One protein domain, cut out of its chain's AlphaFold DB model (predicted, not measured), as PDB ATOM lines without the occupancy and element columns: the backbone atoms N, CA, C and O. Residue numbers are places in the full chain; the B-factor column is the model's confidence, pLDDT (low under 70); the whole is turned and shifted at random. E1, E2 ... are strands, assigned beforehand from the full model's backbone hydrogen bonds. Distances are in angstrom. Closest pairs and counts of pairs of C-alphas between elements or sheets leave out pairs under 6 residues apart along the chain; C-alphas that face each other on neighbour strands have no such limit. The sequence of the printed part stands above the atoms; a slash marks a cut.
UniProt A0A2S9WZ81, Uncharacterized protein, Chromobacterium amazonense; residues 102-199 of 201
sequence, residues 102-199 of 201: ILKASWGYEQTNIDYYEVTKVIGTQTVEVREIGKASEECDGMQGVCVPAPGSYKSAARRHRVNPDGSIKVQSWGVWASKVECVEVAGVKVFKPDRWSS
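What this domain is: This is residues 102 to 199 of the 201 residues of an uncharacterized protein of Chromobacterium amazonense (UniProt A0A2S9WZ81). A strongly twisted antiparallel sheet, with long bent strands E2, E3 and E4, folds round into a small, rough barrel; E6 running on into E7 and E8 running on into E9 close its ring of pairings loosely, through E1, E4 and the hairpin E7 and E8. E5 is added beside the first residues of E3. The printed part has 98 residues, nine named strands in the order E1 to E9 and no named helix; it is all strand. It is compact, with a radius of gyration of the C-alphas of 13.9 A and spans of 45 by 39 by 25 A.

Where its parts are: Find C-alpha 127 at (218.261, 84.544, 114.591); from there E3, residues 127 to 140, runs 37.4 A and bends by 51 degrees at residue 131. E2, residues 113 to 123, is 28.1 A long, and E4, residues 144 to 154, is 24.5 A long. E1, residues 102 to 107, begins at (205.239, 81.538, 107.451) and runs 16.7 A. The short strands are E5, 159 to 162; E6, 177 to 180; E7, 183 to 186; E8, 189 to 192; and E9, 195 to 198, ending at (186.256, 87.318, 115.719).

How they stand to each other: E1 to E4 form a meander, each strand the antiparallel neighbour of the one before. Look beside E3: E2 is on one side, with N 118 and O 131 2.9 A apart; E4 and E5 are on the other side, with N 136 and O 148 at 2.9 A and N 128 and O 161 at 3.0 A. E1 pairs with E2, N 103 to O 117 at 2.8 A, and with E6, N 104 to O 179 at 2.9 A. E9 pairs with E4, N 147 to O 195 at 2.8 A. In the hairpin E7 and E8, N 184 and O 191 are 2.9 A apart.

The domain as a whole: The C-alphas farthest apart, of Gly 124 and Asp 141, are 45.3 A apart. The printed part has no cut; E5 to E6 is the long link. Confidence is under 70 at residues 141 to 142.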
ATOM      1  N   ILE A 102     206.233  80.564 107.007       96.62
ATOM      2  CA  ILE A 102     205.239  81.538 107.451       96.62
ATOM      3  C   ILE A 102     204.987  81.357 108.940       96.62
ATOM      4  O   ILE A 102     204.773  80.243 109.418       96.62
ATOM      5  N   LEU A 103     205.005  82.463 109.673       97.06
ATOM      6  CA  LEU A 103     204.740  82.533 111.100       97.06
ATOM      7  C   LEU A 103     203.462  83.334 111.337       97.06
ATOM      8  O   LEU A 103     203.219  84.330 110.658       97.06
ATOM      9  N   LYS A 104     202.677  82.936 112.333       96.62
ATOM     10  CA  LYS A 104     201.434  83.603 112.721       96.62
ATOM     11  C   LYS A 104     201.496  84.052 114.165       96.62
ATOM     12  O   LYS A 104     201.779  83.236 115.040       96.62
ATOM     13  N   ALA A 105     201.143  85.307 114.401       95.81
ATOM     14  CA  ALA A 105     200.789  85.821 115.711       95.81
ATOM     15  C   ALA A 105     199.277  86.038 115.793       95.81
ATOM     16  O   ALA A 105     198.676  86.579 114.867       95.81
ATOM     17  N   SER A 106     198.684  85.649 116.919       93.06
ATOM     18  CA  SER A 106     197.312  86.005 117.276       93.06
ATOM     19  C   SER A 106     197.335  86.754 118.602       93.06
ATOM     20  O   SER A 106     197.984  86.313 119.553       93.06
ATOM     21  N   TRP A 107     196.697  87.915 118.643       92.62
ATOM     22  CA  TRP A 107     196.628  88.769 119.823       92.62
ATOM     23  C   TRP A 107     195.371  89.622 119.768       92.62
ATOM     24  O   TRP A 107     194.787  89.816 118.711       92.62
ATOM     25  N   GLY A 108     194.943  90.144 120.906       85.88
ATOM     26  CA  GLY A 108     193.681  90.856 120.962       85.88
ATOM     27  C   GLY A 108     193.078  90.790 122.341       85.88
ATOM     28  O   GLY A 108     193.359  89.857 123.090       85.88
ATOM     29  N   TYR A 109     192.277  91.795 122.672       78.44
ATOM     30  CA  TYR A 109     191.441  91.755 123.864       78.44
ATOM     31  C   TYR A 109     189.975  91.633 123.444       78.44
ATOM     32  O   TYR A 109     189.372  90.588 123.644       78.44
ATOM     33  N   GLU A 110     189.451  92.646 122.749       81.75
ATOM     34  CA  GLU A 110     188.064  92.672 122.247       81.75
ATOM     35  C   GLU A 110     187.923  92.152 120.805       81.75
ATOM     36  O   GLU A 110     186.855  91.695 120.403       81.75
ATOM     37  N   GLN A 111     189.008  92.184 120.028       78.44
ATOM     38  CA  GLN A 111     189.066  91.697 118.650       78.44
ATOM     39  C   GLN A 111     190.303  90.826 118.464       78.44
ATOM     40  O   GLN A 111     191.387  91.184 118.925       78.44
ATOM     41  N   THR A 112     190.148  89.696 117.774       85.88
ATOM     42  CA  THR A 112     191.258  88.789 117.462       85.88
ATOM     43  C   THR A 112     192.031  89.295 116.245       85.88
ATOM     44  O   THR A 112     191.616  89.104 115.103       85.88
ATOM     45  N   ASN A 113     193.191  89.899 116.479       89.25
ATOM     46  CA  ASN A 113     194.119  90.308 115.434       89.25
ATOM     47  C   ASN A 113     195.049  89.158 115.065       89.25
ATOM     48  O   ASN A 113     195.748  88.600 115.910       89.25
ATOM     49  N   ILE A 114     195.075  88.840 113.773       93.00
ATOM     50  CA  ILE A 114     195.993  87.861 113.193       93.00
ATOM     51  C   ILE A 114     196.984  88.588 112.296       93.00
ATOM     52  O   ILE A 114     196.579  89.188 111.295       93.00
ATOM     53  N   ASP A 115     198.262  88.465 112.638       95.12
ATOM     54  CA  ASP A 115     199.381  88.974 111.854       95.12
ATOM     55  C   ASP A 115     200.228  87.811 111.345       95.12
ATOM     56  O   ASP A 115     200.530  86.870 112.089       95.12
ATOM     57  N   TYR A 116     200.664  87.907 110.092       97.06
ATOM     58  CA  TYR A 116     201.533  86.917 109.472       97.06
ATOM     59  C   TYR A 116     202.898  87.508 109.147       97.06
ATOM     60  O   TYR A 116     203.032  88.681 108.793       97.06
ATOM     61  N   TYR A 117     203.916  86.662 109.231       97.31
ATOM     62  CA  TYR A 117     205.301  87.015 108.967       97.31
ATOM     63  C   TYR A 117     205.945  85.947 108.096       97.31
ATOM     64  O   TYR A 117     205.748  84.760 108.329       97.31
ATOM     65  N   GLU A 118     206.760  86.355 107.135       97.25
ATOM     66  CA  GLU A 118     207.545  85.445 106.306       97.25
ATOM     67  C   GLU A 118     209.020  85.519 106.695       97.25
ATOM     68  O   GLU A 118     209.588  86.609 106.826       97.25
ATOM     69  N   VAL A 119     209.649  84.357 106.877       97.56
ATOM     70  CA  VAL A 119     211.090  84.252 107.111       97.56
ATOM     71  C   VAL A 119     211.823  84.513 105.802       97.56
ATOM     72  O   VAL A 119     211.818  83.699 104.889       97.56
ATOM     73  N   THR A 120     212.512  85.643 105.726       97.06
ATOM     74  CA  THR A 120     213.264  86.054 104.528       97.06
ATOM     75  C   THR A 120     214.728  85.638 104.583       97.06
ATOM     76  O   THR A 120     215.364  85.449 103.547       97.06
ATOM     77  N   LYS A 121     215.281  85.462 105.790       96.94
ATOM     78  CA  LYS A 121     216.667  85.030 105.981       96.94
ATOM     79  C   LYS A 121     216.844  84.283 107.294       96.94
ATOM     80  O   LYS A 121     216.321  84.693 108.327       96.94
ATOM     81  N   VAL A 122     217.673  83.244 107.276       96.69
ATOM     82  CA  VAL A 122     218.173  82.580 108.487       96.69
ATOM     83  C   VAL A 122     219.582  83.095 108.785       96.69
ATOM     84  O   VAL A 122     220.453  83.081 107.918       96.69
ATOM     85  N   ILE A 123     219.803  83.601 110.000       94.69
ATOM     86  CA  ILE A 123     221.064  84.216 110.431       94.69
ATOM     87  C   ILE A 123     221.621  83.415 111.611       94.69
ATOM     88  O   ILE A 123     221.245  83.609 112.769       94.69
ATOM     89  N   GLY A 124     222.550  82.510 111.307       89.81
ATOM     90  CA  GLY A 124     223.098  81.584 112.296       89.81
ATOM     91  C   GLY A 124     222.021  80.666 112.884       89.81
ATOM     92  O   GLY A 124     221.002  80.388 112.258       89.81
ATOM     93  N   THR A 125     222.244  80.194 114.111       89.94
ATOM     94  CA  THR A 125     221.388  79.173 114.737       89.94
ATOM     95  C   THR A 125     220.220  79.728 115.548       89.94
ATOM     96  O   THR A 125     219.316  78.988 115.917       89.94
ATOM     97  N   GLN A 126     220.219  81.026 115.859       92.81
ATOM     98  CA  GLN A 126     219.285  81.607 116.834       92.81
ATOM     99  C   GLN A 126     218.570  82.855 116.331       92.81
ATOM    100  O   GLN A 126     217.856  83.497 117.101       92.81
ATOM    101  N   THR A 127     218.811  83.289 115.101       96.00
ATOM    102  CA  THR A 127     218.261  84.544 114.591       96.00
ATOM    103  C   THR A 127     217.706  84.334 113.198       96.00
ATOM    104  O   THR A 127     218.282  83.627 112.377       96.00
ATOM    105  N   VAL A 128     216.569  84.962 112.944       97.44
ATOM    106  CA  VAL A 128     215.940  85.029 111.629       97.44
ATOM    107  C   VAL A 128     215.599  86.472 111.319       97.44
ATOM    108  O   VAL A 128     215.390  87.288 112.219       97.44
ATOM    109  N   GLU A 129     215.559  86.780 110.036       97.75
ATOM    110  CA  GLU A 129     215.002  88.016 109.518       97.75
ATOM    111  C   GLU A 129     213.622  87.713 108.951       97.75
ATOM    112  O   GLU A 129     213.473  86.840 108.091       97.75
ATOM    113  N   VAL A 130     212.615  88.418 109.448       97.50
ATOM    114  CA  VAL A 130     211.227  88.250 109.024       97.50
ATOM    115  C   VAL A 130     210.666  89.565 108.516       97.50
ATOM    116  O   VAL A 130     211.122  90.647 108.901       97.50
ATOM    117  N   ARG A 131     209.660  89.466 107.656       97.56
ATOM    118  CA  ARG A 131     208.866  90.602 107.188       97.56
ATOM    119  C   ARG A 131     207.406  90.319 107.467       97.56
ATOM    120  O   ARG A 131     206.960  89.198 107.255       97.56
ATOM    121  N   GLU A 132     206.678  91.324 107.932       96.88
ATOM    122  CA  GLU A 132     205.221  91.217 108.015       96.88
ATOM    123  C   GLU A 132     204.658  91.115 106.599       96.88
ATOM    124  O   GLU A 132     205.078  91.864 105.706       96.88
ATOM    125  N   ILE A 133     203.716  90.198 106.409       96.94
ATOM    126  CA  ILE A 133     203.029  89.988 105.141       96.94
ATOM    127  C   ILE A 133     201.533  90.271 105.272       96.94
ATOM    128  O   ILE A 133     200.957  90.267 106.362       96.94
ATOM    129  N   GLY A 134     200.903  90.537 104.134       93.69
ATOM    130  CA  GLY A 134     199.460  90.630 104.021       93.69
ATOM    131  C   GLY A 134     198.750  89.313 104.313       93.69
ATOM    132  O   GLY A 134     199.348  88.241 104.433       93.69
ATOM    133  N   LYS A 135     197.428  89.421 104.396       92.56
ATOM    134  CA  LYS A 135     196.504  88.297 104.495       92.56
ATOM    135  C   LYS A 135     195.365  88.499 103.514       92.56
ATOM    136  O   LYS A 135     194.938  89.634 103.311       92.56
ATOM    137  N   ALA A 136     194.886  87.409 102.934       88.88
ATOM    138  CA  ALA A 136     193.573  87.395 102.312       88.88
ATOM    139  C   ALA A 136     192.567  87.034 103.404       88.88
ATOM    140  O   ALA A 136     192.768  86.056 104.126       88.88
ATOM    141  N   SER A 137     191.533  87.849 103.572       86.81
ATOM    142  CA  SER A 137     190.495  87.643 104.578       86.81
ATOM    143  C   SER A 137     189.129  87.596 103.925       86.81
ATOM    144  O   SER A 137     188.846  88.392 103.034       86.81
ATOM    145  N   GLU A 138     188.296  86.697 104.421       84.06
ATOM    146  CA  GLU A 138     186.892  86.583 104.062       84.06
ATOM    147  C   GLU A 138     186.076  86.727 105.343       84.06
ATOM    148  O   GLU A 138     186.327  86.038 106.339       84.06
ATOM    149  N   GLU A 139     185.153  87.681 105.340       78.94
ATOM    150  CA  GLU A 139     184.216  87.875 106.437       78.94
ATOM    151  C   GLU A 139     183.071  86.872 106.292       78.94
ATOM    152  O   GLU A 139     182.504  86.693 105.215       78.94
ATOM    153  N   CYS A 140     182.762  86.187 107.383       70.88
ATOM    154  CA  CYS A 140     181.587  85.346 107.514       70.88
ATOM    155  C   CYS A 140     180.523  86.115 108.303       70.88
ATOM    156  O   CYS A 140     180.834  87.018 109.077       70.88
ATOM    157  N   ASP A 141     179.261  85.732 108.129       68.88
ATOM    158  CA  ASP A 141     178.146  86.406 108.794       68.88
ATOM    159  C   ASP A 141     178.354  86.481 110.326       68.88
ATOM    160  O   ASP A 141     178.751  85.491 110.956       68.88
ATOM    161  N   GLY A 142     178.129  87.664 110.910       66.75
ATOM    162  CA  GLY A 142     178.288  87.935 112.347       66.75
ATOM    163  C   GLY A 142     179.698  88.306 112.849       66.75
ATOM    164  O   GLY A 142     180.153  87.701 113.819       66.75
ATOM    165  N   MET A 143     180.371  89.304 112.248       75.19
ATOM    166  CA  MET A 143     181.613  89.942 112.765       75.19
ATOM    167  C   MET A 143     182.761  88.965 113.051       75.19
ATOM    168  O   MET A 143     183.591  89.138 113.948       75.19
ATOM    169  N   GLN A 144     182.808  87.907 112.264       79.38
ATOM    170  CA  GLN A 144     183.795  86.849 112.342       79.38
ATOM    171  C   GLN A 144     184.278  86.558 110.934       79.38
ATOM    172  O   GLN A 144     183.600  86.841 109.954       79.38
ATOM    173  N   GLY A 145     185.448  85.963 110.800       84.88
ATOM    174  CA  GLY A 145     185.938  85.628 109.480       84.88
ATOM    175  C   GLY A 145     187.091  84.662 109.514       84.88
ATOM    176  O   GLY A 145     187.588  84.252 110.567       84.88
ATOM    177  N   VAL A 146     187.527  84.310 108.318       87.75
ATOM    178  CA  VAL A 146     188.727  83.521 108.098       87.75
ATOM    179  C   VAL A 146     189.771  84.372 107.407       87.75
ATOM    180  O   VAL A 146     189.466  85.308 106.670       87.75
ATOM    181  N   CYS A 147     191.034  84.071 107.659       90.00
ATOM    182  CA  CYS A 147     192.124  84.660 106.912       90.00
ATOM    183  C   CYS A 147     193.223  83.642 106.653       90.00
ATOM    184  O   CYS A 147     193.455  82.731 107.445       90.00
ATOM    185  N   VAL A 148     193.914  83.830 105.538       91.88
ATOM    186  CA  VAL A 148     195.089  83.056 105.145       91.88
ATOM    187  C   VAL A 148     196.249  84.011 104.878       91.88
ATOM    188  O   VAL A 148     196.021  85.139 104.424       91.88
ATOM    189  N   PRO A 149     197.495  83.603 105.157       94.38
ATOM    190  CA  PRO A 149     198.656  84.413 104.819       94.38
ATOM    191  C   PRO A 149     198.752  84.619 103.304       94.38
ATOM    192  O   PRO A 149     198.389  83.740 102.525       94.38
ATOM    193  N   ALA A 150     199.302  85.761 102.892       92.69
ATOM    194  CA  ALA A 150     199.659  86.045 101.505       92.69
ATOM    195  C   ALA A 150     201.194  86.134 101.370       92.69
ATOM    196  O   ALA A 150     201.747  87.235 101.479       92.69
ATOM    197  N   PRO A 151     201.902  84.997 101.182       93.06
ATOM    198  CA  PRO A 151     203.357  84.978 101.022       93.06
ATOM    199  C   PRO A 151     203.837  85.960  99.946       93.06
ATOM    200  O   PRO A 151     203.193  86.123  98.909       93.06
ATOM    201  N   GLY A 152     204.951  86.646 100.197       92.00
ATOM    202  CA  GLY A 152     205.517  87.668  99.313       92.00
ATOM    203  C   GLY A 152     204.824  89.038  99.347       92.00
ATOM    204  O   GLY A 152     205.401  90.016  98.869       92.00
ATOM    205  N   SER A 153     203.633  89.160  99.945       94.50
ATOM    206  CA  SER A 153     202.910  90.435 100.073       94.50
ATOM    207  C   SER A 153     203.447  91.260 101.247       94.50
ATOM    208  O   SER A 153     202.811  91.386 102.291       94.50
ATOM    209  N   TYR A 154     204.670  91.774 101.128       95.38
ATOM    210  CA  TYR A 154     205.363  92.427 102.239       95.38
ATOM    211  C   TYR A 154     204.759  93.787 102.620       95.38
ATOM    212  O   TYR A 154     204.730  94.712 101.811       95.38
ATOM    213  N   LYS A 155     204.386  93.941 103.895       93.69
ATOM    214  CA  LYS A 155     203.839  95.183 104.471       93.69
ATOM    215  C   LYS A 155     204.871  96.012 105.227       93.69
ATOM    216  O   LYS A 155     204.684  97.209 105.420       93.69
ATOM    217  N   SER A 156     205.959  95.384 105.671       92.38
ATOM    218  CA  SER A 156     206.987  96.048 106.469       92.38
ATOM    219  C   SER A 156     208.410  95.747 105.998       92.38
ATOM    220  O   SER A 156     208.681  94.852 105.180       92.38
ATOM    221  N   ALA A 157     209.343  96.560 106.494       94.56
ATOM    222  CA  ALA A 157     210.770  96.321 106.347       94.56
ATOM    223  C   ALA A 157     211.199  95.079 107.145       94.56
ATOM    224  O   ALA A 157     210.581  94.722 108.148       94.56
ATOM    225  N   ALA A 158     212.288  94.451 106.710       95.69
ATOM    226  CA  ALA A 158     212.876  93.302 107.389       95.69
ATOM    227  C   ALA A 158     213.280  93.639 108.832       95.69
ATOM    228  O   ALA A 158     213.923  94.657 109.100       95.69
ATOM    229  N   ARG A 159     212.911  92.760 109.767       96.62
ATOM    230  CA  ARG A 159     213.268  92.856 111.184       96.62
ATOM    231  C   ARG A 159     213.872  91.551 111.663       96.62
ATOM    232  O   ARG A 159     213.451  90.465 111.274       96.62
ATOM    233  N   ARG A 160     214.872  91.662 112.534       97.31
ATOM    234  CA  ARG A 160     215.546  90.503 113.118       97.31
ATOM    235  C   ARG A 160     214.873  90.090 114.409       97.31
ATOM    236  O   ARG A 160     214.688  90.911 115.304       97.31
ATOM    237  N   HIS A 161     214.600  88.800 114.522       96.81
ATOM    238  CA  HIS A 161     214.040  88.201 115.720       96.81
ATOM    239  C   HIS A 161     214.888  87.027 116.173       96.81
ATOM    240  O   HIS A 161     215.467  86.288 115.373       96.81
ATOM    241  N   ARG A 162     214.960  86.860 117.494       95.06
ATOM    242  CA  ARG A 162     215.584  85.689 118.093       95.06
ATOM    243  C   ARG A 162     214.584  84.541 118.102       95.06
ATOM    244  O   ARG A 162     213.456  84.727 118.552       95.06
ATOM    245  N   VAL A 163     215.033  83.376 117.655       95.94
ATOM    246  CA  VAL A 163     214.237  82.148 117.620       95.94
ATOM    247  C   VAL A 163     214.345  81.430 118.965       95.94
ATOM    248  O   VAL A 163     215.394  81.443 119.631       95.94
ATOM    249  N   ASN A 164     213.233  80.853 119.396       93.56
ATOM    250  CA  ASN A 164     213.159  79.944 120.531       93.56
ATOM    251  C   ASN A 164     213.280  78.480 120.072       93.56
ATOM    252  O   ASN A 164     213.042  78.197 118.903       93.56
ATOM    253  N   PRO A 165     213.625  77.534 120.967       90.94
ATOM    254  CA  PRO A 165     213.762  76.113 120.620       90.94
ATOM    255  C   PRO A 165     212.558  75.491 119.899       90.94
ATOM    256  O   PRO A 165     212.737  74.594 119.086       90.94
ATOM    257  N   ASP A 166     211.354  75.994 120.164       91.25
ATOM    258  CA  ASP A 166     210.088  75.582 119.546       91.25
ATOM    259  C   ASP A 166     209.816  76.239 118.176       91.25
ATOM    260  O   ASP A 166     208.783  75.992 117.561       91.25
ATOM    261  N   GLY A 167     210.717  77.098 117.692       93.44
ATOM    262  CA  GLY A 167     210.561  77.849 116.446       93.44
ATOM    263  C   GLY A 167     209.723  79.118 116.567       93.44
ATOM    264  O   GLY A 167     209.506  79.790 115.560       93.44
ATOM    265  N   SER A 168     209.280  79.490 117.770       95.88
ATOM    266  CA  SER A 168     208.558  80.745 117.977       95.88
ATOM    267  C   SER A 168     209.496  81.956 117.984       95.88
ATOM    268  O   SER A 168     210.676  81.875 118.354       95.88
ATOM    269  N   ILE A 169     208.960  83.114 117.600       97.06
ATOM    270  CA  ILE A 169     209.638  84.409 117.696       97.06
ATOM    271  C   ILE A 169     208.778  85.417 118.456       97.06
ATOM    272  O   ILE A 169     207.559  85.459 118.303       97.06
ATOM    273  N   LYS A 170     209.406  86.275 119.263       97.38
ATOM    274  CA  LYS A 170     208.706  87.397 119.903       97.38
ATOM    275  C   LYS A 170     208.597  88.547 118.915       97.38
ATOM    276  O   LYS A 170     209.629  89.121 118.566       97.38
ATOM    277  N   VAL A 171     207.387  88.897 118.491       95.44
ATOM    278  CA  VAL A 171     207.155  89.960 117.497       95.44
ATOM    279  C   VAL A 171     206.860  91.319 118.130       95.44
ATOM    280  O   VAL A 171     207.249  92.335 117.564       95.44
ATOM    281  N   GLN A 172     206.280  91.350 119.338       92.44
ATOM    282  CA  GLN A 172     205.983  92.594 120.066       92.44
ATOM    283  C   GLN A 172     206.560  92.600 121.482       92.44
ATOM    284  O   GLN A 172     206.662  91.558 122.136       92.44
ATOM    285  N   SER A 173     206.903  93.784 121.998       90.00
ATOM    286  CA  SER A 173     207.537  93.945 123.317       90.00
ATOM    287  C   SER A 173     206.654  93.459 124.475       90.00
ATOM    288  O   SER A 173     207.177  92.840 125.407       90.00
ATOM    289  N   TRP A 174     205.333  93.628 124.368       87.06
ATOM    290  CA  TRP A 174     204.336  93.243 125.378       87.06
ATOM    291  C   TRP A 174     203.965  91.752 125.388       87.06
ATOM    292  O   TRP A 174     203.104  91.349 126.157       87.06
ATOM    293  N   GLY A 175     204.646  90.911 124.600       90.19
ATOM    294  CA  GLY A 175     204.511  89.451 124.716       90.19
ATOM    295  C   GLY A 175     203.673  88.779 123.635       90.19
ATOM    296  O   GLY A 175     203.122  87.716 123.890       90.19
ATOM    297  N   VAL A 176     203.614  89.351 122.431       95.25
ATOM    298  CA  VAL A 176     203.039  88.661 121.268       95.25
ATOM    299  C   VAL A 176     204.106  87.789 120.619       95.25
ATOM    300  O   VAL A 176     205.208  88.263 120.307       95.25
ATOM    301  N   TRP A 177     203.764  86.522 120.413       96.56
ATOM    302  CA  TRP A 177     204.634  85.509 119.830       96.56
ATOM    303  C   TRP A 177     204.047  85.015 118.513       96.56
ATOM    304  O   TRP A 177     202.837  84.825 118.412       96.56
ATOM    305  N   ALA A 178     204.912  84.821 117.522       97.00
ATOM    306  CA  ALA A 178     204.555  84.204 116.257       97.00
ATOM    307  C   ALA A 178     205.174  82.809 116.158       97.00
ATOM    308  O   ALA A 178     206.359  82.643 116.454       97.00
ATOM    309  N   SER A 179     204.384  81.837 115.710       96.31
ATOM    310  CA  SER A 179     204.802  80.438 115.549       96.31
ATOM    311  C   SER A 179     204.562  79.961 114.124       96.31
ATOM    312  O   SER A 179     203.706  80.506 113.425       96.31
ATOM    313  N   LYS A 180     205.324  78.951 113.691       95.56
ATOM    314  CA  LYS A 180     205.243  78.405 112.332       95.56
ATOM    315  C   LYS A 180     203.840  77.885 112.022       95.56
ATOM    316  O   LYS A 180     203.265  77.132 112.803       95.56
ATOM    317  N   VAL A 181     203.314  78.298 110.875       93.50
ATOM    318  CA  VAL A 181     202.062  77.797 110.312       93.50
ATOM    319  C   VAL A 181     202.384  76.580 109.457       93.50
ATOM    320  O   VAL A 181     203.265  76.627 108.598       93.50
ATOM    321  N   GLU A 182     201.673  75.484 109.694       89.19
ATOM    322  CA  GLU A 182     201.762  74.302 108.845       89.19
ATOM    323  C   GLU A 182     201.168  74.595 107.462       89.19
ATOM    324  O   GLU A 182     200.079  75.164 107.345       89.19
ATOM    325  N   CYS A 183     201.867  74.169 106.412       88.25
ATOM    326  CA  CYS A 183     201.384  74.248 105.040       88.25
ATOM    327  C   CYS A 183     201.469  72.886 104.357       88.25
ATOM    328  O   CYS A 183     202.384  72.104 104.620       88.25
ATOM    329  N   VAL A 184     200.534  72.636 103.445       87.94
ATOM    330  CA  VAL A 184     200.562  71.490 102.537       87.94
ATOM    331  C   VAL A 184     200.952  72.007 101.161       87.94
ATOM    332  O   VAL A 184     200.336  72.939 100.653       87.94
ATOM    333  N   GLU A 185     201.989  71.433 100.565       86.06
ATOM    334  CA  GLU A 185     202.382  71.777  99.202       86.06
ATOM    335  C   GLU A 185     201.573  70.943  98.205       86.06
ATOM    336  O   GLU A 185     201.605  69.713  98.238       86.06
ATOM    337  N   VAL A 186     200.829  71.615  97.324       84.56
ATOM    338  CA  VAL A 186     200.016  70.986  96.278       84.56
ATOM    339  C   VAL A 186     200.438  71.581  94.942       84.56
ATOM    340  O   VAL A 186     200.277  72.776  94.717       84.56
ATOM    341  N   ALA A 187     201.014  70.755  94.064       81.75
ATOM    342  CA  ALA A 187     201.501  71.174  92.744       81.75
ATOM    343  C   ALA A 187     202.458  72.392  92.774       81.75
ATOM    344  O   ALA A 187     202.400  73.258  91.904       81.75
ATOM    345  N   GLY A 188     203.329  72.476  93.788       76.75
ATOM    346  CA  GLY A 188     204.285  73.581  93.955       76.75
ATOM    347  C   GLY A 188     203.704  74.843  94.607       76.75
ATOM    348  O   GLY A 188     204.414  75.835  94.767       76.75
ATOM    349  N   VAL A 189     202.426  74.824  95.001       79.31
ATOM    350  CA  VAL A 189     201.766  75.928  95.709       79.31
ATOM    351  C   VAL A 189     201.606  75.566  97.182       79.31
ATOM    352  O   VAL A 189     201.060  74.516  97.525       79.31
ATOM    353  N   LYS A 190     202.063  76.451  98.075       83.44
ATOM    354  CA  LYS A 190     201.857  76.303  99.522       83.44
ATOM    355  C   LYS A 190     200.412  76.644  99.879       83.44
ATOM    356  O   LYS A 190     199.989  77.788  99.736       83.44
ATOM    357  N   VAL A 191     199.681  75.657 100.384       85.38
ATOM    358  CA  VAL A 191     198.308  75.796 100.875       85.38
ATOM    359  C   VAL A 191     198.325  75.853 102.400       85.38
ATOM    360  O   VAL A 191     198.889  74.977 103.060       85.38
ATOM    361  N   PHE A 192     197.703  76.885 102.967       88.31
ATOM    362  CA  PHE A 192     197.642  77.125 104.410       88.31
ATOM    363  C   PHE A 192     196.237  76.846 104.939       88.31
ATOM    364  O   PHE A 192     195.245  77.131 104.266       88.31
ATOM    365  N   LYS A 193     196.145  76.310 106.161       85.75
ATOM    366  CA  LYS A 193     194.855  76.197 106.852       85.75
ATOM    367  C   LYS A 193     194.334  77.608 107.178       85.75
ATOM    368  O   LYS A 193     195.125  78.428 107.641       85.75
ATOM    369  N   PRO A 194     193.039  77.897 106.958       83.38
ATOM    370  CA  PRO A 194     192.464  79.190 107.304       83.38
ATOM    371  C   PRO A 194     192.434  79.389 108.820       83.38
ATOM    372  O   PRO A 194     191.999  78.506 109.563       83.38
ATOM    373  N   ASP A 195     192.852  80.569 109.273       86.12
ATOM    374  CA  ASP A 195     192.769  80.975 110.671       86.12
ATOM    375  C   ASP A 195     191.541  81.852 110.913       86.12
ATOM    376  O   ASP A 195     191.241  82.757 110.131       86.12
ATOM    377  N   ARG A 196     190.838  81.597 112.018       81.25
ATOM    378  CA  ARG A 196     189.613  82.316 112.388       81.25
ATOM    379  C   ARG A 196     189.918  83.540 113.237       81.25
ATOM    380  O   ARG A 196     190.684  83.446 114.194       81.25
ATOM    381  N   TRP A 197     189.252  84.645 112.936       79.06
ATOM    382  CA  TRP A 197     189.213  85.836 113.774       79.06
ATOM    383  C   TRP A 197     187.760  86.182 114.116       79.06
ATOM    384  O   TRP A 197     186.843  85.860 113.362       79.06
ATOM    385  N   SER A 198     187.555  86.816 115.267       74.06
ATOM    386  CA  SER A 198     186.256  87.318 115.719       74.06
ATOM    387  C   SER A 198     186.392  88.736 116.268       74.06
ATOM    388  O   SER A 198     187.445  89.111 116.798       74.06
ATOM    389  N   SER A 199     185.320  89.509 116.128       70.75
ATOM    390  CA  SER A 199     185.135  90.854 116.667       70.75
ATOM    391  C   SER A 199     183.806  90.895 117.423       70.75
ATOM    392  O   SER A 199     182.788  90.455 116.901       70.75
TER     393      SER A 199